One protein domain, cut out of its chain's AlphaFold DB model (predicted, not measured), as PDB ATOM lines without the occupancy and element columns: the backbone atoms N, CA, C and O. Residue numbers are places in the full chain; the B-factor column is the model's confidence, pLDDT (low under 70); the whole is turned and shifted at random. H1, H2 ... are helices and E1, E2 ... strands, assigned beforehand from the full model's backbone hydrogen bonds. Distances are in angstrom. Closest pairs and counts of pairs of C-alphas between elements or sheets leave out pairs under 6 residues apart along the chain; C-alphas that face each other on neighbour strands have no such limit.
ATOM      1  N   THR A 123     159.662 270.758 177.925       81.44
ATOM      2  CA  THR A 123     159.456 270.832 179.383       81.44
ATOM      3  C   THR A 123     160.054 269.624 180.105       81.44
ATOM      4  O   THR A 123     160.086 268.527 179.558       81.44
ATOM      5  N   GLU A 124     160.580 269.822 181.322       75.56
ATOM      6  CA  GLU A 124     161.081 268.714 182.174       75.56
ATOM      7  C   GLU A 124     159.933 267.921 182.774       75.56
ATOM      8  O   GLU A 124     160.108 266.786 183.203       75.56
ATOM      9  N   ARG A 125     158.760 268.550 182.817       80.19
ATOM     10  CA  ARG A 125     157.538 267.970 183.336       80.19
ATOM     11  C   ARG A 125     156.447 268.097 182.286       80.19
ATOM     12  O   ARG A 125     155.773 269.132 182.254       80.19
ATOM     13  N   PRO A 126     156.321 267.125 181.368       82.19
ATOM     14  CA  PRO A 126     155.246 267.146 180.392       82.19
ATOM     15  C   PRO A 126     153.886 267.023 181.082       82.19
ATOM     16  O   PRO A 126     153.776 266.608 182.243       82.19
ATOM     17  N   LEU A 127     152.837 267.412 180.357       82.62
ATOM     18  CA  LEU A 127     151.473 267.133 180.783       82.62
ATOM     19  C   LEU A 127     151.288 265.614 180.906       82.62
ATOM     20  O   LEU A 127     151.862 264.847 180.130       82.62
ATOM     21  N   ALA A 128     150.497 265.177 181.883       80.31
ATOM     22  CA  ALA A 128     150.159 263.765 181.995       80.31
ATOM     23  C   ALA A 128     149.297 263.322 180.791       80.31
ATOM     24  O   ALA A 128     148.397 264.070 180.389       80.31
ATOM     25  N   PRO A 129     149.513 262.116 180.243       84.31
ATOM     26  CA  PRO A 129     148.539 261.432 179.398       84.31
ATOM     27  C   PRO A 129     147.194 261.272 180.120       84.31
ATOM     28  O   PRO A 129     147.144 261.047 181.333       84.31
ATOM     29  N   VAL A 130     146.087 261.328 179.382       81.81
ATOM     30  CA  VAL A 130     144.732 261.087 179.907       81.81
ATOM     31  C   VAL A 130     144.641 259.695 180.517       81.81
ATOM     32  O   VAL A 130     144.087 259.511 181.600       81.81
ATOM     33  N   SER A 131     145.260 258.716 179.864       80.31
ATOM     34  CA  SER A 131     145.286 257.323 180.302       80.31
ATOM     35  C   SER A 131     146.348 257.038 181.381       80.31
ATOM     36  O   SER A 131     146.625 255.877 181.686       80.31
ATOM     37  N   SER A 132     146.876 258.090 182.030       79.88
ATOM     38  CA  SER A 132     147.942 258.067 183.047       79.88
ATOM     39  C   SER A 132     147.865 256.925 184.056       79.88
ATOM     40  O   SER A 132     148.909 256.438 184.472       79.88
ATOM     41  N   VAL A 133     146.675 256.461 184.449       83.44
ATOM     42  CA  VAL A 133     146.491 255.309 185.349       83.44
ATOM     43  C   VAL A 133     147.337 254.090 184.954       83.44
ATOM     44  O   VAL A 133     147.881 253.449 185.850       83.44
ATOM     45  N   LEU A 134     147.545 253.849 183.655       86.94
ATOM     46  CA  LEU A 134     148.296 252.707 183.120       86.94
ATOM     47  C   LEU A 134     149.826 252.840 183.239       86.94
ATOM     48  O   LEU A 134     150.536 251.859 183.046       86.94
ATOM     49  N   TRP A 135     150.346 254.028 183.564       90.31
ATOM     50  CA  TRP A 135     151.786 254.299 183.586       90.31
ATOM     51  C   TRP A 135     152.441 254.005 184.945       90.31
ATOM     52  O   TRP A 135     151.761 254.037 185.981       90.31
ATOM     53  N   PRO A 136     153.771 253.790 184.970       89.00
ATOM     54  CA  PRO A 136     154.540 253.616 186.202       89.00
ATOM     55  C   PRO A 136     154.361 254.786 187.172       89.00
ATOM     56  O   PRO A 136     154.232 255.944 186.760       89.00
ATOM     57  N   ALA A 137     154.397 254.503 188.473       84.94
ATOM     58  CA  ALA A 137     154.317 255.535 189.507       84.94
ATOM     59  C   ALA A 137     155.506 256.510 189.442       84.94
ATOM     60  O   ALA A 137     155.346 257.713 189.646       84.94
ATOM     61  N   GLU A 138     156.680 255.994 189.096       81.12
ATOM     62  CA  GLU A 138     157.933 256.724 188.955       81.12
ATOM     63  C   GLU A 138     157.860 257.737 187.806       81.12
ATOM     64  O   GLU A 138     158.254 258.891 187.972       81.12
ATOM     65  N   SER A 139     157.281 257.344 186.666       77.88
ATOM     66  CA  SER A 139     157.059 258.242 185.527       77.88
ATOM     67  C   SER A 139     156.039 259.332 185.864       77.88
ATOM     68  O   SER A 139     156.241 260.497 185.528       77.88
ATOM     69  N   LYS A 140     154.976 258.992 186.608       77.56
ATOM     70  CA  LYS A 140     153.940 259.954 187.033       77.56
ATOM     71  C   LYS A 140     154.495 261.090 187.893       77.56
ATOM     72  O   LYS A 140     153.957 262.193 187.845       77.56
ATOM     73  N   ALA A 141     155.568 260.853 188.653       74.00
ATOM     74  CA  ALA A 141     156.219 261.895 189.451       74.00
ATOM     75  C   ALA A 141     156.817 263.025 188.589       74.00
ATOM     76  O   ALA A 141     156.999 264.143 189.076       74.00
ATOM     77  N   GLN A 142     157.103 262.745 187.314       74.19
ATOM     78  CA  GLN A 142     157.616 263.723 186.357       74.19
ATOM     79  C   GLN A 142     156.497 264.501 185.661       74.19
ATOM     80  O   GLN A 142     156.769 265.520 185.040       74.19
ATOM     81  N   TRP A 143     155.237 264.085 185.767       80.81
ATOM     82  CA  TRP A 143     154.146 264.742 185.055       80.81
ATOM     83  C   TRP A 143     153.541 265.898 185.840       80.81
ATOM     84  O   TRP A 143     153.380 265.854 187.063       80.81
ATOM     85  N   SER A 144     153.130 266.945 185.128       72.56
ATOM     86  CA  SER A 144     152.219 267.928 185.712       72.56
ATOM     87  C   SER A 144     150.812 267.332 185.840       72.56
ATOM     88  O   SER A 144     150.391 266.548 184.986       72.56
ATOM     89  N   ARG A 145     150.054 267.733 186.869       67.12
ATOM     90  CA  ARG A 145     148.651 267.314 187.044       67.12
ATOM     91  C   ARG A 145     147.846 267.739 185.803       67.12
ATOM     92  O   ARG A 145     147.902 268.922 185.464       67.12
ATOM     93  N   PRO A 146     147.135 266.823 185.123       60.06
ATOM     94  CA  PRO A 146     146.459 267.164 183.879       60.06
ATOM     95  C   PRO A 146     145.305 268.121 184.177       60.06
ATOM     96  O   PRO A 146     144.423 267.810 184.974       60.06
ATOM     97  N   VAL A 147     145.336 269.298 183.556       62.59
ATOM     98  CA  VAL A 147     144.191 270.219 183.500       62.59
ATOM     99  C   VAL A 147     143.377 270.010 182.221       62.59
ATOM    100  O   VAL A 147     142.176 270.247 182.241       62.59
ATOM    101  N   GLU A 148     143.998 269.497 181.148       70.44
ATOM    102  CA  GLU A 148     143.371 269.241 179.844       70.44
ATOM    103  C   GLU A 148     144.041 268.049 179.116       70.44
ATOM    104  O   GLU A 148     145.247 267.834 179.288       70.44
ATOM    105  N   PRO A 149     143.296 267.276 178.297       72.81
ATOM    106  CA  PRO A 149     143.844 266.259 177.394       72.81
ATOM    107  C   PRO A 149     144.839 266.811 176.365       72.81
ATOM    108  O   PRO A 149     144.646 267.892 175.807       72.81
ATOM    109  N   GLN A 150     145.871 266.030 176.042       78.56
ATOM    110  CA  GLN A 150     146.815 266.356 174.968       78.56
ATOM    111  C   GLN A 150     146.293 265.913 173.595       78.56
ATOM    112  O   GLN A 150     145.520 264.964 173.490       78.56
ATOM    113  N   LYS A 151     146.753 266.573 172.520       82.94
ATOM    114  CA  LYS A 151     146.398 266.193 171.136       82.94
ATOM    115  C   LYS A 151     146.969 264.834 170.724       82.94
ATOM    116  O   LYS A 151     146.332 264.123 169.957       82.94
ATOM    117  N   LEU A 152     148.165 264.505 171.207       87.38
ATOM    118  CA  LEU A 152     148.765 263.179 171.106       87.38
ATOM    119  C   LEU A 152     148.971 262.677 172.533       87.38
ATOM    120  O   LEU A 152     149.697 263.309 173.295       87.38
ATOM    121  N   ASP A 153     148.297 261.587 172.894       88.56
ATOM    122  CA  ASP A 153     148.348 261.038 174.253       88.56
ATOM    123  C   ASP A 153     149.596 260.178 174.475       88.56
ATOM    124  O   ASP A 153     150.265 260.323 175.491       88.56
ATOM    125  N   HIS A 154     149.903 259.297 173.518       92.75
ATOM    126  CA  HIS A 154     151.069 258.414 173.509       92.75
ATOM    127  C   HIS A 154     151.352 257.875 172.104       92.75
ATOM    128  O   HIS A 154     150.504 257.945 171.210       92.75
ATOM    129  N   LEU A 155     152.559 257.338 171.918       94.50
ATOM    130  CA  LEU A 155     152.974 256.595 170.731       94.50
ATOM    131  C   LEU A 155     153.207 255.131 171.104       94.50
ATOM    132  O   LEU A 155     154.039 254.851 171.963       94.50
ATOM    133  N   SER A 156     152.523 254.212 170.423       96.38
ATOM    134  CA  SER A 156     152.769 252.777 170.568       96.38
ATOM    135  C   SER A 156     153.642 252.234 169.440       96.38
ATOM    136  O   SER A 156     153.354 252.473 168.270       96.38
ATOM    137  N   PHE A 157     154.644 251.430 169.792       97.00
ATOM    138  CA  PHE A 157     155.413 250.608 168.857       97.00
ATOM    139  C   PHE A 157     154.889 249.167 168.865       97.00
ATOM    140  O   PHE A 157     154.725 248.575 169.933       97.00
ATOM    141  N   ASP A 158     154.616 248.618 167.681       96.00
ATOM    142  CA  ASP A 158     154.178 247.228 167.520       96.00
ATOM    143  C   ASP A 158     155.355 246.255 167.674       96.00
ATOM    144  O   ASP A 158     156.451 246.492 167.157       96.00
ATOM    145  N   VAL A 159     155.110 245.142 168.363       97.00
ATOM    146  CA  VAL A 159     156.018 243.995 168.450       97.00
ATOM    147  C   VAL A 159     155.280 242.700 168.124       97.00
ATOM    148  O   VAL A 159     154.064 242.585 168.270       97.00
ATOM    149  N   ALA A 160     156.021 241.687 167.680       94.12
ATOM    150  CA  ALA A 160     155.434 240.531 167.002       94.12
ATOM    151  C   ALA A 160     154.486 239.682 167.867       94.12
ATOM    152  O   ALA A 160     153.586 239.045 167.318       94.12
ATOM    153  N   SER A 161     154.702 239.629 169.185       94.69
ATOM    154  CA  SER A 161     153.938 238.758 170.083       94.69
ATOM    155  C   SER A 161     153.877 239.286 171.514       94.69
ATOM    156  O   SER A 161     154.634 240.178 171.902       94.69
ATOM    157  N   HIS A 162     153.033 238.665 172.340       95.19
ATOM    158  CA  HIS A 162     153.039 238.902 173.786       95.19
ATOM    159  C   HIS A 162     154.406 238.607 174.433       95.19
ATOM    160  O   HIS A 162     154.822 239.325 175.340       95.19
ATOM    161  N   ALA A 163     155.134 237.593 173.953       96.50
ATOM    162  CA  ALA A 163     156.462 237.278 174.476       96.50
ATOM    163  C   ALA A 163     157.458 238.427 174.244       96.50
ATOM    164  O   ALA A 163     158.260 238.723 175.126       96.50
ATOM    165  N   GLU A 164     157.353 239.128 173.111       98.00
ATOM    166  CA  GLU A 164     158.164 240.320 172.836       98.00
ATOM    167  C   GLU A 164     157.796 241.482 173.770       98.00
ATOM    168  O   GLU A 164     158.685 242.180 174.247       98.00
ATOM    169  N   VAL A 165     156.511 241.667 174.100       98.56
ATOM    170  CA  VAL A 165     156.081 242.673 175.095       98.56
ATOM    171  C   VAL A 165     156.730 242.395 176.456       98.56
ATOM    172  O   VAL A 165     157.269 243.305 177.084       98.56
ATOM    173  N   VAL A 166     156.720 241.133 176.900       98.38
ATOM    174  CA  VAL A 166     157.361 240.719 178.159       98.38
ATOM    175  C   VAL A 166     158.875 240.938 178.102       98.38
ATOM    176  O   VAL A 166     159.435 241.527 179.025       98.38
ATOM    177  N   TRP A 167     159.522 240.542 177.003       98.62
ATOM    178  CA  TRP A 167     160.956 240.750 176.809       98.62
ATOM    179  C   TRP A 167     161.330 242.235 176.865       98.62
ATOM    180  O   TRP A 167     162.245 242.614 177.594       98.62
ATOM    181  N   PHE A 168     160.592 243.100 176.161       98.81
ATOM    182  CA  PHE A 168     160.853 244.539 176.171       98.81
ATOM    183  C   PHE A 168     160.667 245.146 177.556       98.81
ATOM    184  O   PHE A 168     161.443 246.023 177.931       98.81
ATOM    185  N   ARG A 169     159.693 244.672 178.342       98.56
ATOM    186  CA  ARG A 169     159.521 245.115 179.731       98.56
ATOM    187  C   ARG A 169     160.777 244.840 180.551       98.56
ATOM    188  O   ARG A 169     161.300 245.749 181.190       98.56
ATOM    189  N   GLU A 170     161.267 243.604 180.514       98.69
ATOM    190  CA  GLU A 170     162.469 243.190 181.245       98.69
ATOM    191  C   GLU A 170     163.714 243.939 180.761       98.69
ATOM    192  O   GLU A 170     164.494 244.444 181.572       98.69
ATOM    193  N   HIS A 171     163.870 244.073 179.442       98.75
ATOM    194  CA  HIS A 171     164.974 244.802 178.823       98.75
ATOM    195  C   HIS A 171     164.991 246.270 179.255       98.75
ATOM    196  O   HIS A 171     165.997 246.738 179.784       98.75
ATOM    197  N   LEU A 172     163.871 246.983 179.127       98.62
ATOM    198  CA  LEU A 172     163.745 248.384 179.531       98.62
ATOM    199  C   LEU A 172     164.050 248.578 181.024       98.62
ATOM    200  O   LEU A 172     164.834 249.459 181.382       98.62
ATOM    201  N   MET A 173     163.508 247.717 181.890       98.12
ATOM    202  CA  MET A 173     163.807 247.746 183.325       98.12
ATOM    203  C   MET A 173     165.299 247.512 183.605       98.12
ATOM    204  O   MET A 173     165.874 248.189 184.458       98.12
ATOM    205  N   SER A 174     165.957 246.612 182.863       98.38
ATOM    206  CA  SER A 174     167.404 246.373 182.985       98.38
ATOM    207  C   SER A 174     168.254 247.588 182.588       98.38
ATOM    208  O   SER A 174     169.360 247.758 183.097       98.38
ATOM    209  N   GLN A 175     167.722 248.456 181.721       98.19
ATOM    210  CA  GLN A 175     168.334 249.728 181.325       98.19
ATOM    211  C   GLN A 175     167.975 250.889 182.274       98.19
ATOM    212  O   GLN A 175     168.340 252.034 182.012       98.19
ATOM    213  N   GLY A 176     167.268 250.617 183.378       96.19
ATOM    214  CA  GLY A 176     166.867 251.623 184.365       96.19
ATOM    215  C   GLY A 176     165.641 252.449 183.968       96.19
ATOM    216  O   GLY A 176     165.388 253.489 184.575       96.19
ATOM    217  N   VAL A 177     164.876 252.013 182.966       96.69
ATOM    218  CA  VAL A 177     163.620 252.657 182.563       96.69
ATOM    219  C   VAL A 177     162.492 252.158 183.468       96.69
ATOM    220  O   VAL A 177     162.341 250.956 183.675       96.69
ATOM    221  N   ALA A 178     161.676 253.069 183.999       95.62
ATOM    222  CA  ALA A 178     160.450 252.697 184.700       95.62
ATOM    223  C   ALA A 178     159.389 252.235 183.689       95.62
ATOM    224  O   ALA A 178     159.098 252.948 182.725       95.62
ATOM    225  N   VAL A 179     158.806 251.056 183.915       97.06
ATOM    226  CA  VAL A 179     157.858 250.412 182.991       97.06
ATOM    227  C   VAL A 179     156.660 249.876 183.762       97.06
ATOM    228  O   VAL A 179     156.799 249.428 184.899       97.06
ATOM    229  N   SER A 180     155.469 249.980 183.172       97.06
ATOM    230  CA  SER A 180     154.241 249.503 183.799       97.06
ATOM    231  C   SER A 180     154.254 247.981 183.943       97.06
ATOM    232  O   SER A 180     155.041 247.268 183.314       97.06
ATOM    233  N   GLU A 181     153.308 247.453 184.716       96.31
ATOM    234  CA  GLU A 181     152.916 246.054 184.552       96.31
ATOM    235  C   GLU A 181     152.389 245.803 183.134       96.31
ATOM    236  O   GLU A 181     151.939 246.729 182.448       96.31
ATOM    237  N   VAL A 182     152.448 244.543 182.702       96.94
ATOM    238  CA  VAL A 182     151.840 244.135 181.434       96.94
ATOM    239  C   VAL A 182     150.324 244.263 181.556       96.94
ATOM    240  O   VAL A 182     149.704 243.674 182.441       96.94
ATOM    241  N   SER A 183     149.733 245.032 180.650       94.12
ATOM    242  CA  SER A 183     148.293 245.211 180.522       94.12
ATOM    243  C   SER A 183     147.770 244.344 179.382       94.12
ATOM    244  O   SER A 183     148.341 244.322 178.292       94.12
ATOM    245  N   GLU A 184     146.669 243.632 179.609       92.44
ATOM    246  CA  GLU A 184     145.953 242.906 178.561       92.44
ATOM    247  C   GLU A 184     144.513 243.404 178.483       92.44
ATOM    248  O   GLU A 184     143.787 243.385 179.479       92.44
ATOM    249  N   ARG A 185     144.068 243.800 177.287       87.62
ATOM    250  CA  ARG A 185     142.652 244.101 177.029       87.62
ATOM    251  C   ARG A 185     142.025 242.979 176.216       87.62
ATOM    252  O   ARG A 185     142.711 242.316 175.440       87.62
ATOM    253  N   ARG A 186     140.725 242.757 176.387       83.69
ATOM    254  CA  ARG A 186     139.952 241.669 175.760       83.69
ATOM    255  C   ARG A 186     138.676 242.240 175.131       83.69
ATOM    256  O   ARG A 186     138.237 243.313 175.535       83.69
ATOM    257  N   GLY A 187     138.121 241.550 174.132       72.12
ATOM    258  CA  GLY A 187     136.838 241.922 173.510       72.12
ATOM    259  C   GLY A 187     135.635 241.659 174.427       72.12
ATOM    260  O   GLY A 187     135.801 241.081 175.505       72.12
ATOM    261  N   ALA A 188     134.419 242.020 173.992       73.56
ATOM    262  CA  ALA A 188     133.193 241.898 174.804       73.56
ATOM    263  C   ALA A 188     132.949 240.485 175.357       73.56
ATOM    264  O   ALA A 188     132.439 240.315 176.462       73.56
ATOM    265  N   ASN A 189     133.337 239.457 174.602       75.50
ATOM    266  CA  ASN A 189     133.155 238.062 174.995       75.50
ATOM    267  C   ASN A 189     134.225 237.547 175.983       75.50
ATOM    268  O   ASN A 189     134.120 236.417 176.459       75.50
ATOM    269  N   ASN A 190     135.270 238.338 176.256       79.62
ATOM    270  CA  ASN A 190     136.437 238.001 177.076       79.62
ATOM    271  C   ASN A 190     137.216 236.729 176.647       79.62
ATOM    272  O   ASN A 190     138.075 236.243 177.388       79.62
ATOM    273  N   LYS A 191     136.941 236.172 175.458       78.56
ATOM    274  CA  LYS A 191     137.467 234.873 174.991       78.56
ATOM    275  C   LYS A 191     138.889 234.953 174.452       78.56
ATOM    276  O   LYS A 191     139.616 233.967 174.529       78.56
ATOM    277  N   HIS A 192     139.283 236.104 173.917       82.31
ATOM    278  CA  HIS A 192     140.617 236.322 173.367       82.31
ATOM    279  C   HIS A 192     141.157 237.697 173.757       82.31
ATOM    280  O   HIS A 192     140.395 238.655 173.920       82.31
ATOM    281  N   ARG A 193     142.480 237.794 173.911       84.62
ATOM    282  CA  ARG A 193     143.166 239.071 174.122       84.62
ATOM    283  C   ARG A 193     143.086 239.893 172.844       84.62
ATOM    284  O   ARG A 193     143.422 239.393 171.784       84.62
ATOM    285  N   PHE A 194     142.644 241.139 172.961       86.19
ATOM    286  CA  PHE A 194     142.692 242.135 171.897       86.19
ATOM    287  C   PHE A 194     144.121 242.655 171.718       86.19
ATOM    288  O   PHE A 194     144.661 242.595 170.622       86.19
ATOM    289  N   ILE A 195     144.741 243.117 172.806       92.62
ATOM    290  CA  ILE A 195     146.083 243.707 172.791       92.62
ATOM    291  C   ILE A 195     146.799 243.425 174.114       92.62
ATOM    292  O   ILE A 195     146.163 243.386 175.173       92.62
ATOM    293  N   SER A 196     148.112 243.209 174.047       96.19
ATOM    294  CA  SER A 196     149.020 243.210 175.199       96.19
ATOM    295  C   SER A 196     149.911 244.438 175.119       96.19
ATOM    296  O   SER A 196     150.405 244.725 174.032       96.19
ATOM    297  N   SER A 197     150.129 245.147 176.225       97.69
ATOM    298  CA  SER A 197     150.975 246.335 176.206       97.69
ATOM    299  C   SER A 197     151.681 246.668 177.515       97.69
ATOM    300  O   SER A 197     151.296 246.212 178.594       97.69
ATOM    301  N   ILE A 198     152.729 247.481 177.390       98.25
ATOM    302  CA  ILE A 198     153.473 248.120 178.478       98.25
ATOM    303  C   ILE A 198     153.654 249.606 178.181       98.25
ATOM    304  O   ILE A 198     153.815 249.997 177.027       98.25
ATOM    305  N   TYR A 199     153.682 250.421 179.231       97.31
ATOM    306  CA  TYR A 199     153.766 251.876 179.154       97.31
ATOM    307  C   TYR A 199     155.019 252.389 179.865       97.31
ATOM    308  O   TYR A 199     155.367 251.921 180.953       97.31
ATOM    309  N   PHE A 200     155.690 253.363 179.256       96.38
ATOM    310  CA  PHE A 200     156.921 253.975 179.759       96.38
ATOM    311  C   PHE A 200     157.095 255.389 179.182       96.38
ATOM    312  O   PHE A 200     156.188 255.957 178.560       96.38
ATOM    313  N   SER A 201     158.247 256.006 179.431       94.56
ATOM    314  CA  SER A 201     158.601 257.295 178.841       94.56
ATOM    315  C   SER A 201     160.038 257.298 178.342       94.56
ATOM    316  O   SER A 201     160.891 256.607 178.899       94.56
ATOM    317  N   ASP A 202     160.297 258.079 177.296       94.94
ATOM    318  CA  ASP A 202     161.668 258.378 176.880       94.94
ATOM    319  C   ASP A 202     162.341 259.385 177.846       94.94
ATOM    320  O   ASP A 202     161.672 259.929 178.731       94.94
ATOM    321  N   PRO A 203     163.649 259.680 177.701       93.94
ATOM    322  CA  PRO A 203     164.354 260.613 178.589       93.94
ATOM    323  C   PRO A 203     163.791 262.043 178.605       93.94
ATOM    324  O   PRO A 203     164.027 262.795 179.546       93.94
ATOM    325  N   SER A 204     163.050 262.447 177.569       92.31
ATOM    326  CA  SER A 204     162.368 263.747 177.509       92.31
ATOM    327  C   SER A 204     160.941 263.701 178.061       92.31
ATOM    328  O   SER A 204     160.244 264.714 178.021       92.31
ATOM    329  N   GLY A 205     160.512 262.553 178.590       91.25
ATOM    330  CA  GLY A 205     159.187 262.345 179.159       91.25
ATOM    331  C   GLY A 205     158.104 262.089 178.113       91.25
ATOM    332  O   GLY A 205     156.921 262.152 178.452       91.25
ATOM    333  N   ASN A 206     158.467 261.808 176.856       91.94
ATOM    334  CA  ASN A 206     157.464 261.474 175.856       91.94
ATOM    335  C   ASN A 206     156.773 260.148 176.222       91.94
ATOM    336  O   ASN A 206     157.471 259.174 176.513       91.94
ATOM    337  N   PRO A 207     155.433 260.084 176.201       93.25
ATOM    338  CA  PRO A 207     154.689 258.888 176.577       93.25
ATOM    339  C   PRO A 207     154.744 257.828 175.473       93.25
ATOM    340  O   PRO A 207     154.260 258.043 174.358       93.25
ATOM    341  N   LEU A 208     155.331 256.678 175.806       95.94
ATOM    342  CA  LEU A 208     155.538 255.561 174.890       95.94
ATOM    343  C   LEU A 208     154.818 254.303 175.379       95.94
ATOM    344  O   LEU A 208     154.700 254.052 176.581       95.94
ATOM    345  N   GLU A 209     154.378 253.502 174.418       98.00
ATOM    346  CA  GLU A 209     153.815 252.172 174.603       98.00
ATOM    347  C   GLU A 209     154.578 251.179 173.716       98.00
ATOM    348  O   GLU A 209     155.010 251.505 172.609       98.00
ATOM    349  N   ILE A 210     154.759 249.955 174.201       98.50
ATOM    350  CA  ILE A 210     155.058 248.800 173.352       98.50
ATOM    351  C   ILE A 210     153.861 247.880 173.451       98.50
ATOM    352  O   ILE A 210     153.428 247.552 174.558       98.50
ATOM    353  N   SER A 211     153.321 247.478 172.306       98.06
ATOM    354  CA  SER A 211     152.134 246.639 172.269       98.06
ATOM    355  C   SER A 211     152.195 245.578 171.184       98.06
ATOM    356  O   SER A 211     153.003 245.636 170.262       98.06
ATOM    357  N   SER A 212     151.353 244.564 171.334       96.50
ATOM    358  CA  SER A 212     151.206 243.505 170.352       96.50
ATOM    359  C   SER A 212     149.760 243.050 170.251       96.50
ATOM    360  O   SER A 212     149.106 242.769 171.263       96.50
ATOM    361  N   PHE A 213     149.306 242.904 169.009       93.56
ATOM    362  CA  PHE A 213     148.103 242.148 168.667       93.56
ATOM    363  C   PHE A 213     148.364 240.638 168.556       93.56
ATOM    364  O   PHE A 213     147.428 239.874 168.362       93.56
ATOM    365  N   ASP A 214     149.622 240.194 168.657       92.62
ATOM    366  CA  ASP A 214     150.021 238.797 168.461       92.62
ATOM    367  C   ASP A 214     149.482 238.235 167.135       92.62
ATOM    368  O   ASP A 214     148.713 237.277 167.082       92.62
ATOM    369  N   ALA A 215     149.827 238.901 166.032       90.25
ATOM    370  CA  ALA A 215     149.246 238.670 164.707       90.25
ATOM    371  C   ALA A 215     149.380 237.223 164.182       90.25
ATOM    372  O   ALA A 215     148.697 236.844 163.227       90.25
ATOM    373  N   GLY A 216     150.294 236.439 164.764       89.38
ATOM    374  CA  GLY A 216     150.514 235.026 164.459       89.38
ATOM    375  C   GLY A 216     149.660 234.049 165.276       89.38
ATOM    376  O   GLY A 216     149.731 232.846 165.008       89.38
ATOM    377  N   ASP A 217     148.872 234.523 166.245       90.44
ATOM    378  CA  ASP A 217     148.017 233.665 167.063       90.44
ATOM    379  C   ASP A 217     146.961 232.962 166.192       90.44
ATOM    380  O   ASP A 217     146.208 233.574 165.430       90.44
ATOM    381  N   ALA A 218     146.907 231.634 166.293       90.12
ATOM    382  CA  ALA A 218     145.978 230.821 165.520       90.12
ATOM    383  C   ALA A 218     144.516 231.057 165.922       90.12
ATOM    384  O   ALA A 218     143.624 230.827 165.103       90.12
ATOM    385  N   ALA A 219     144.263 231.536 167.143       89.38
ATOM    386  CA  ALA A 219     142.920 231.845 167.611       89.38
ATOM    387  C   ALA A 219     142.242 232.947 166.777       89.38
ATOM    388  O   ALA A 219     141.014 232.935 166.650       89.38
ATOM    389  N   TRP A 220     143.017 233.824 166.120       90.50
ATOM    390  CA  TRP A 220     142.483 234.839 165.207       90.50
ATOM    391  C   TRP A 220     141.724 234.260 164.013       90.50
ATOM    392  O   TRP A 220     140.830 234.914 163.485       90.50
ATOM    393  N   GLN A 221     142.024 233.025 163.599       88.50
ATOM    394  CA  GLN A 221     141.378 232.398 162.439       88.50
ATOM    395  C   GLN A 221     139.902 232.072 162.677       88.50
ATOM    396  O   GLN A 221     139.127 231.993 161.728       88.50
ATOM    397  N   SER A 222     139.524 231.864 163.937       88.88
ATOM    398  CA  SER A 222     138.155 231.550 164.352       88.88
ATOM    399  C   SER A 222     137.507 232.676 165.158       88.88
ATOM    400  O   SER A 222     136.425 232.478 165.709       88.88
ATOM    401  N   TYR A 223     138.178 233.820 165.297       89.00
ATOM    402  CA  TYR A 223     137.695 234.914 166.128       89.00
ATOM    403  C   TYR A 223     136.563 235.680 165.429       89.00
ATOM    404  O   TYR A 223     136.674 236.044 164.258       89.00
ATOM    405  N   ASP A 224     135.482 235.949 166.162       87.81
ATOM    406  CA  ASP A 224     134.404 236.825 165.703       87.81
ATOM    407  C   ASP A 224     134.779 238.288 165.975       87.81
ATOM    408  O   ASP A 224     134.624 238.802 167.084       87.81
ATOM    409  N   PHE A 225     135.288 238.973 164.949       88.44
ATOM    410  CA  PHE A 225     135.697 240.378 165.045       88.44
ATOM    411  C   PHE A 225     134.530 241.350 165.274       88.44
ATOM    412  O   PHE A 225     134.780 242.512 165.594       88.44
ATOM    413  N   SER A 226     133.268 240.902 165.198       84.81
ATOM    414  CA  SER A 226     132.143 241.737 165.632       84.81
ATOM    415  C   SER A 226     132.160 242.013 167.144       84.81
ATOM    416  O   SER A 226     131.647 243.040 167.577       84.81
ATOM    417  N   ASP A 227     132.836 241.174 167.940       86.19
ATOM    418  CA  ASP A 227     132.956 241.331 169.398       86.19
ATOM    419  C   ASP A 227     133.915 242.462 169.835       86.19
ATOM    420  O   ASP A 227     134.126 242.670 171.035       86.19
ATOM    421  N   TRP A 228     134.552 243.168 168.892       86.94
ATOM    422  CA  TRP A 228     135.365 244.362 169.180       86.94
ATOM    423  C   TRP A 228     134.562 245.651 169.207       86.94
ATOM    424  O   TRP A 228     134.987 246.627 169.824       86.94
ATOM    425  N   PHE A 229     133.405 245.661 168.560       87.44
ATOM    426  CA  PHE A 229     132.488 246.777 168.648       87.44
ATOM    427  C   PHE A 229     131.689 246.590 169.926       87.44
ATOM    428  O   PHE A 229     130.912 245.654 170.023       87.44
ATOM    429  N   ILE A 230     131.934 247.423 170.933       87.75
ATOM    430  CA  ILE A 230     131.330 247.268 172.269       87.75
ATOM    431  C   ILE A 230     130.622 248.536 172.751       87.75
ATOM    432  O   ILE A 230     130.089 248.566 173.855       87.75
ATOM    433  N   ASP A 231     130.660 249.593 171.939       89.88
ATOM    434  CA  ASP A 231     129.981 250.852 172.216       89.88
ATOM    435  C   ASP A 231     128.491 250.713 171.894       89.88
ATOM    436  O   ASP A 231     128.113 250.611 170.727       89.88
ATOM    437  N   GLU A 232     127.655 250.666 172.932       89.38
ATOM    438  CA  GLU A 232     126.200 250.531 172.796       89.38
ATOM    439  C   GLU A 232     125.525 251.792 172.237       89.38
ATOM    440  O   GLU A 232     124.390 251.721 171.758       89.38
ATOM    441  N   GLU A 233     126.222 252.929 172.243       91.88
ATOM    442  CA  GLU A 233     125.744 254.210 171.724       91.88
ATOM    443  C   GLU A 233     126.725 254.760 170.668       91.88
ATOM    444  O   GLU A 233     127.269 255.856 170.834       91.88
ATOM    445  N   PRO A 234     126.963 254.023 169.559       90.31
ATOM    446  CA  PRO A 234     127.949 254.429 168.570       90.31
ATOM    447  C   PRO A 234     127.538 255.750 167.917       90.31
ATOM    448  O   PRO A 234     126.356 256.008 167.662       90.31
ATOM    449  N   VAL A 235     128.524 256.588 167.596       91.75
ATOM    450  CA  VAL A 235     128.274 257.860 166.906       91.75
ATOM    451  C   VAL A 235     127.548 257.630 165.577       91.75
ATOM    452  O   VAL A 235     127.839 256.670 164.864       91.75
ATOM    453  N   SER A 236     126.637 258.533 165.206       89.12
ATOM    454  CA  SER A 236     125.757 258.347 164.038       89.12
ATOM    455  C   SER A 236     126.513 258.084 162.732       89.12
ATOM    456  O   SER A 236     126.077 257.271 161.930       89.12
ATOM    457  N   ALA A 237     127.698 258.680 162.564       89.06
ATOM    458  CA  ALA A 237     128.543 258.490 161.385       89.06
ATOM    459  C   ALA A 237     129.015 257.035 161.170       89.06
ATOM    460  O   ALA A 237     129.468 256.705 160.080       89.06
ATOM    461  N   LEU A 238     128.935 256.171 162.190       87.69
ATOM    462  CA  LEU A 238     129.215 254.733 162.085       87.69
ATOM    463  C   LEU A 238     127.983 253.909 161.670       87.69
ATOM    464  O   LEU A 238     128.099 252.705 161.456       87.69
ATOM    465  N   SER A 248     134.937 242.628 154.966       81.31
ATOM    466  CA  SER A 248     135.508 241.711 155.953       81.31
ATOM    467  C   SER A 248     135.886 242.470 157.226       81.31
ATOM    468  O   SER A 248     136.678 243.405 157.159       81.31
ATOM    469  N   LEU A 249     135.397 242.010 158.381       85.75
ATOM    470  CA  LEU A 249     135.793 242.534 159.697       85.75
ATOM    471  C   LEU A 249     137.188 242.059 160.137       85.75
ATOM    472  O   LEU A 249     137.715 242.554 161.129       85.75
ATOM    473  N   VAL A 250     137.777 241.087 159.431       88.56
ATOM    474  CA  VAL A 250     139.106 240.549 159.746       88.56
ATOM    475  C   VAL A 250     140.176 241.602 159.426       88.56
ATOM    476  O   VAL A 250     140.307 241.978 158.256       88.56
ATOM    477  N   PRO A 251     140.971 242.056 160.412       89.06
ATOM    478  CA  PRO A 251     142.034 243.028 160.183       89.06
ATOM    479  C   PRO A 251     143.127 242.505 159.245       89.06
ATOM    480  O   PRO A 251     143.514 241.338 159.304       89.06
ATOM    481  N   HIS A 252     143.707 243.395 158.436       87.19
ATOM    482  CA  HIS A 252     144.748 243.040 157.459       87.19
ATOM    483  C   HIS A 252     146.047 242.495 158.068       87.19
ATOM    484  O   HIS A 252     146.800 241.812 157.380       87.19
ATOM    485  N   TRP A 253     146.326 242.793 159.338       86.25
ATOM    486  CA  TRP A 253     147.512 242.289 160.029       86.25
ATOM    487  C   TRP A 253     147.362 240.839 160.504       86.25
ATOM    488  O   TRP A 253     148.374 240.211 160.812       86.25
ATOM    489  N   VAL A 254     146.145 240.279 160.539       88.31
ATOM    490  CA  VAL A 254     145.926 238.873 160.912       88.31
ATOM    491  C   VAL A 254     146.570 237.975 159.859       88.31
ATOM    492  O   VAL A 254     146.138 237.922 158.705       88.31
ATOM    493  N   ARG A 255     147.614 237.238 160.250       77.94
ATOM    494  CA  ARG A 255     148.309 236.333 159.332       77.94
ATOM    495  C   ARG A 255     147.500 235.050 159.185       77.94
ATOM    496  O   ARG A 255     147.386 234.251 160.111       77.94
ATOM    497  N   THR A 256     146.965 234.807 157.994       64.06
ATOM    498  CA  THR A 256     146.428 233.485 157.658       64.06
ATOM    499  C   THR A 256     147.593 232.504 157.543       64.06
ATOM    500  O   THR A 256     148.606 232.803 156.906       64.06
ATOM    501  N   ARG A 257     147.493 231.325 158.178       55.69
ATOM    502  CA  ARG A 257     148.463 230.254 157.905       55.69
ATOM    503  C   ARG A 257     148.377 229.954 156.409       55.69
ATOM    504  O   ARG A 257     147.299 229.607 155.925       55.69
ATOM    505  N   ALA A 258     149.490 230.100 155.692       50.22
ATOM    506  CA  ALA A 258     149.608 229.498 154.373       50.22
ATOM    507  C   ALA A 258     149.281 228.003 154.529       50.22
ATOM    508  O   ALA A 258     149.800 227.361 155.447       50.22
ATOM    509  N   LYS A 259     148.338 227.509 153.720       38.69
ATOM    510  CA  LYS A 259     148.010 226.081 153.657       38.69
ATOM    511  C   LYS A 259     149.209 225.276 153.174       38.69
ATOM    512  O   LYS A 259     149.925 225.793 152.289       38.69
TER     513      LYS A 259
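This is residues 123 to 238 and 248 to 259 of the 259 residues of the protein "VOC domain-containing protein" of Paraburkholderia phenoliruptrix (UniProt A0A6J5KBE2). With little regular structure, this domain is a strongly twisted four-stranded sheet with H2 along one face, loops and H1 at one end, H3 and H4 towards the other; residues 232 to 238 stick out. The 128 printed residues run H1 E1 H2 E2 E3 E4 H3 H4, class mixed; the mixed sheet's order is E1 E4 E3 E2. It is only just loose, close to compact, radius of gyration of the C-alphas 16.9 A, spans 51 by 41 by 21 A.

H1 is residues 137 to 140, from C-alpha 137 at (154.317, 255.535, 189.507); E1 155 to 158; H2 162 to 174, 18.6 A; E2 183 to 186; E3 193 to 201, 24.3 A; E4 207 to 212, 17.0 A; H3 218 to 222; H4 225 to 228, to C-alpha 228 at (135.365, 244.362, 169.180).

Hairpins E2 and E3, E3 and E4 form a meander, successive antiparallel neighbours; N 183 and O 197 are 2.8 A apart, N 198 and O 210 2.9 A, within hydrogen-bond range. E1 is parallel to E4, N 157 to O 209 2.8 A. E1, H2, E2 form a split strand-helix-strand unit, right-handed crossover, E4 and E3 between its strands. H2 makes two layers with the sheet, height 9.5 A, over E4 and E3; the closest C-alphas of H2 and E4 are His 162 and Ser 212, 6.0 A. H1 only grazes the sheet; H3 and, only just, H4 with 4 C-alpha pairs within 10 A are not on it. H2 has every O i to N i+4 pair within range, H3 0 of 1 but 2 of 2 O i to N i+3; H1 and H4 are too short.

The farthest C-alphas, Val 147 and Lys 259, are 53.4 A apart. Residues 239 to 247 are not printed, a 15.7 A gap between C-alphas 238 and 248. The link H1 to E1 is long. Residues 145 to 147 and 256 to 259 have pLDDT under 70.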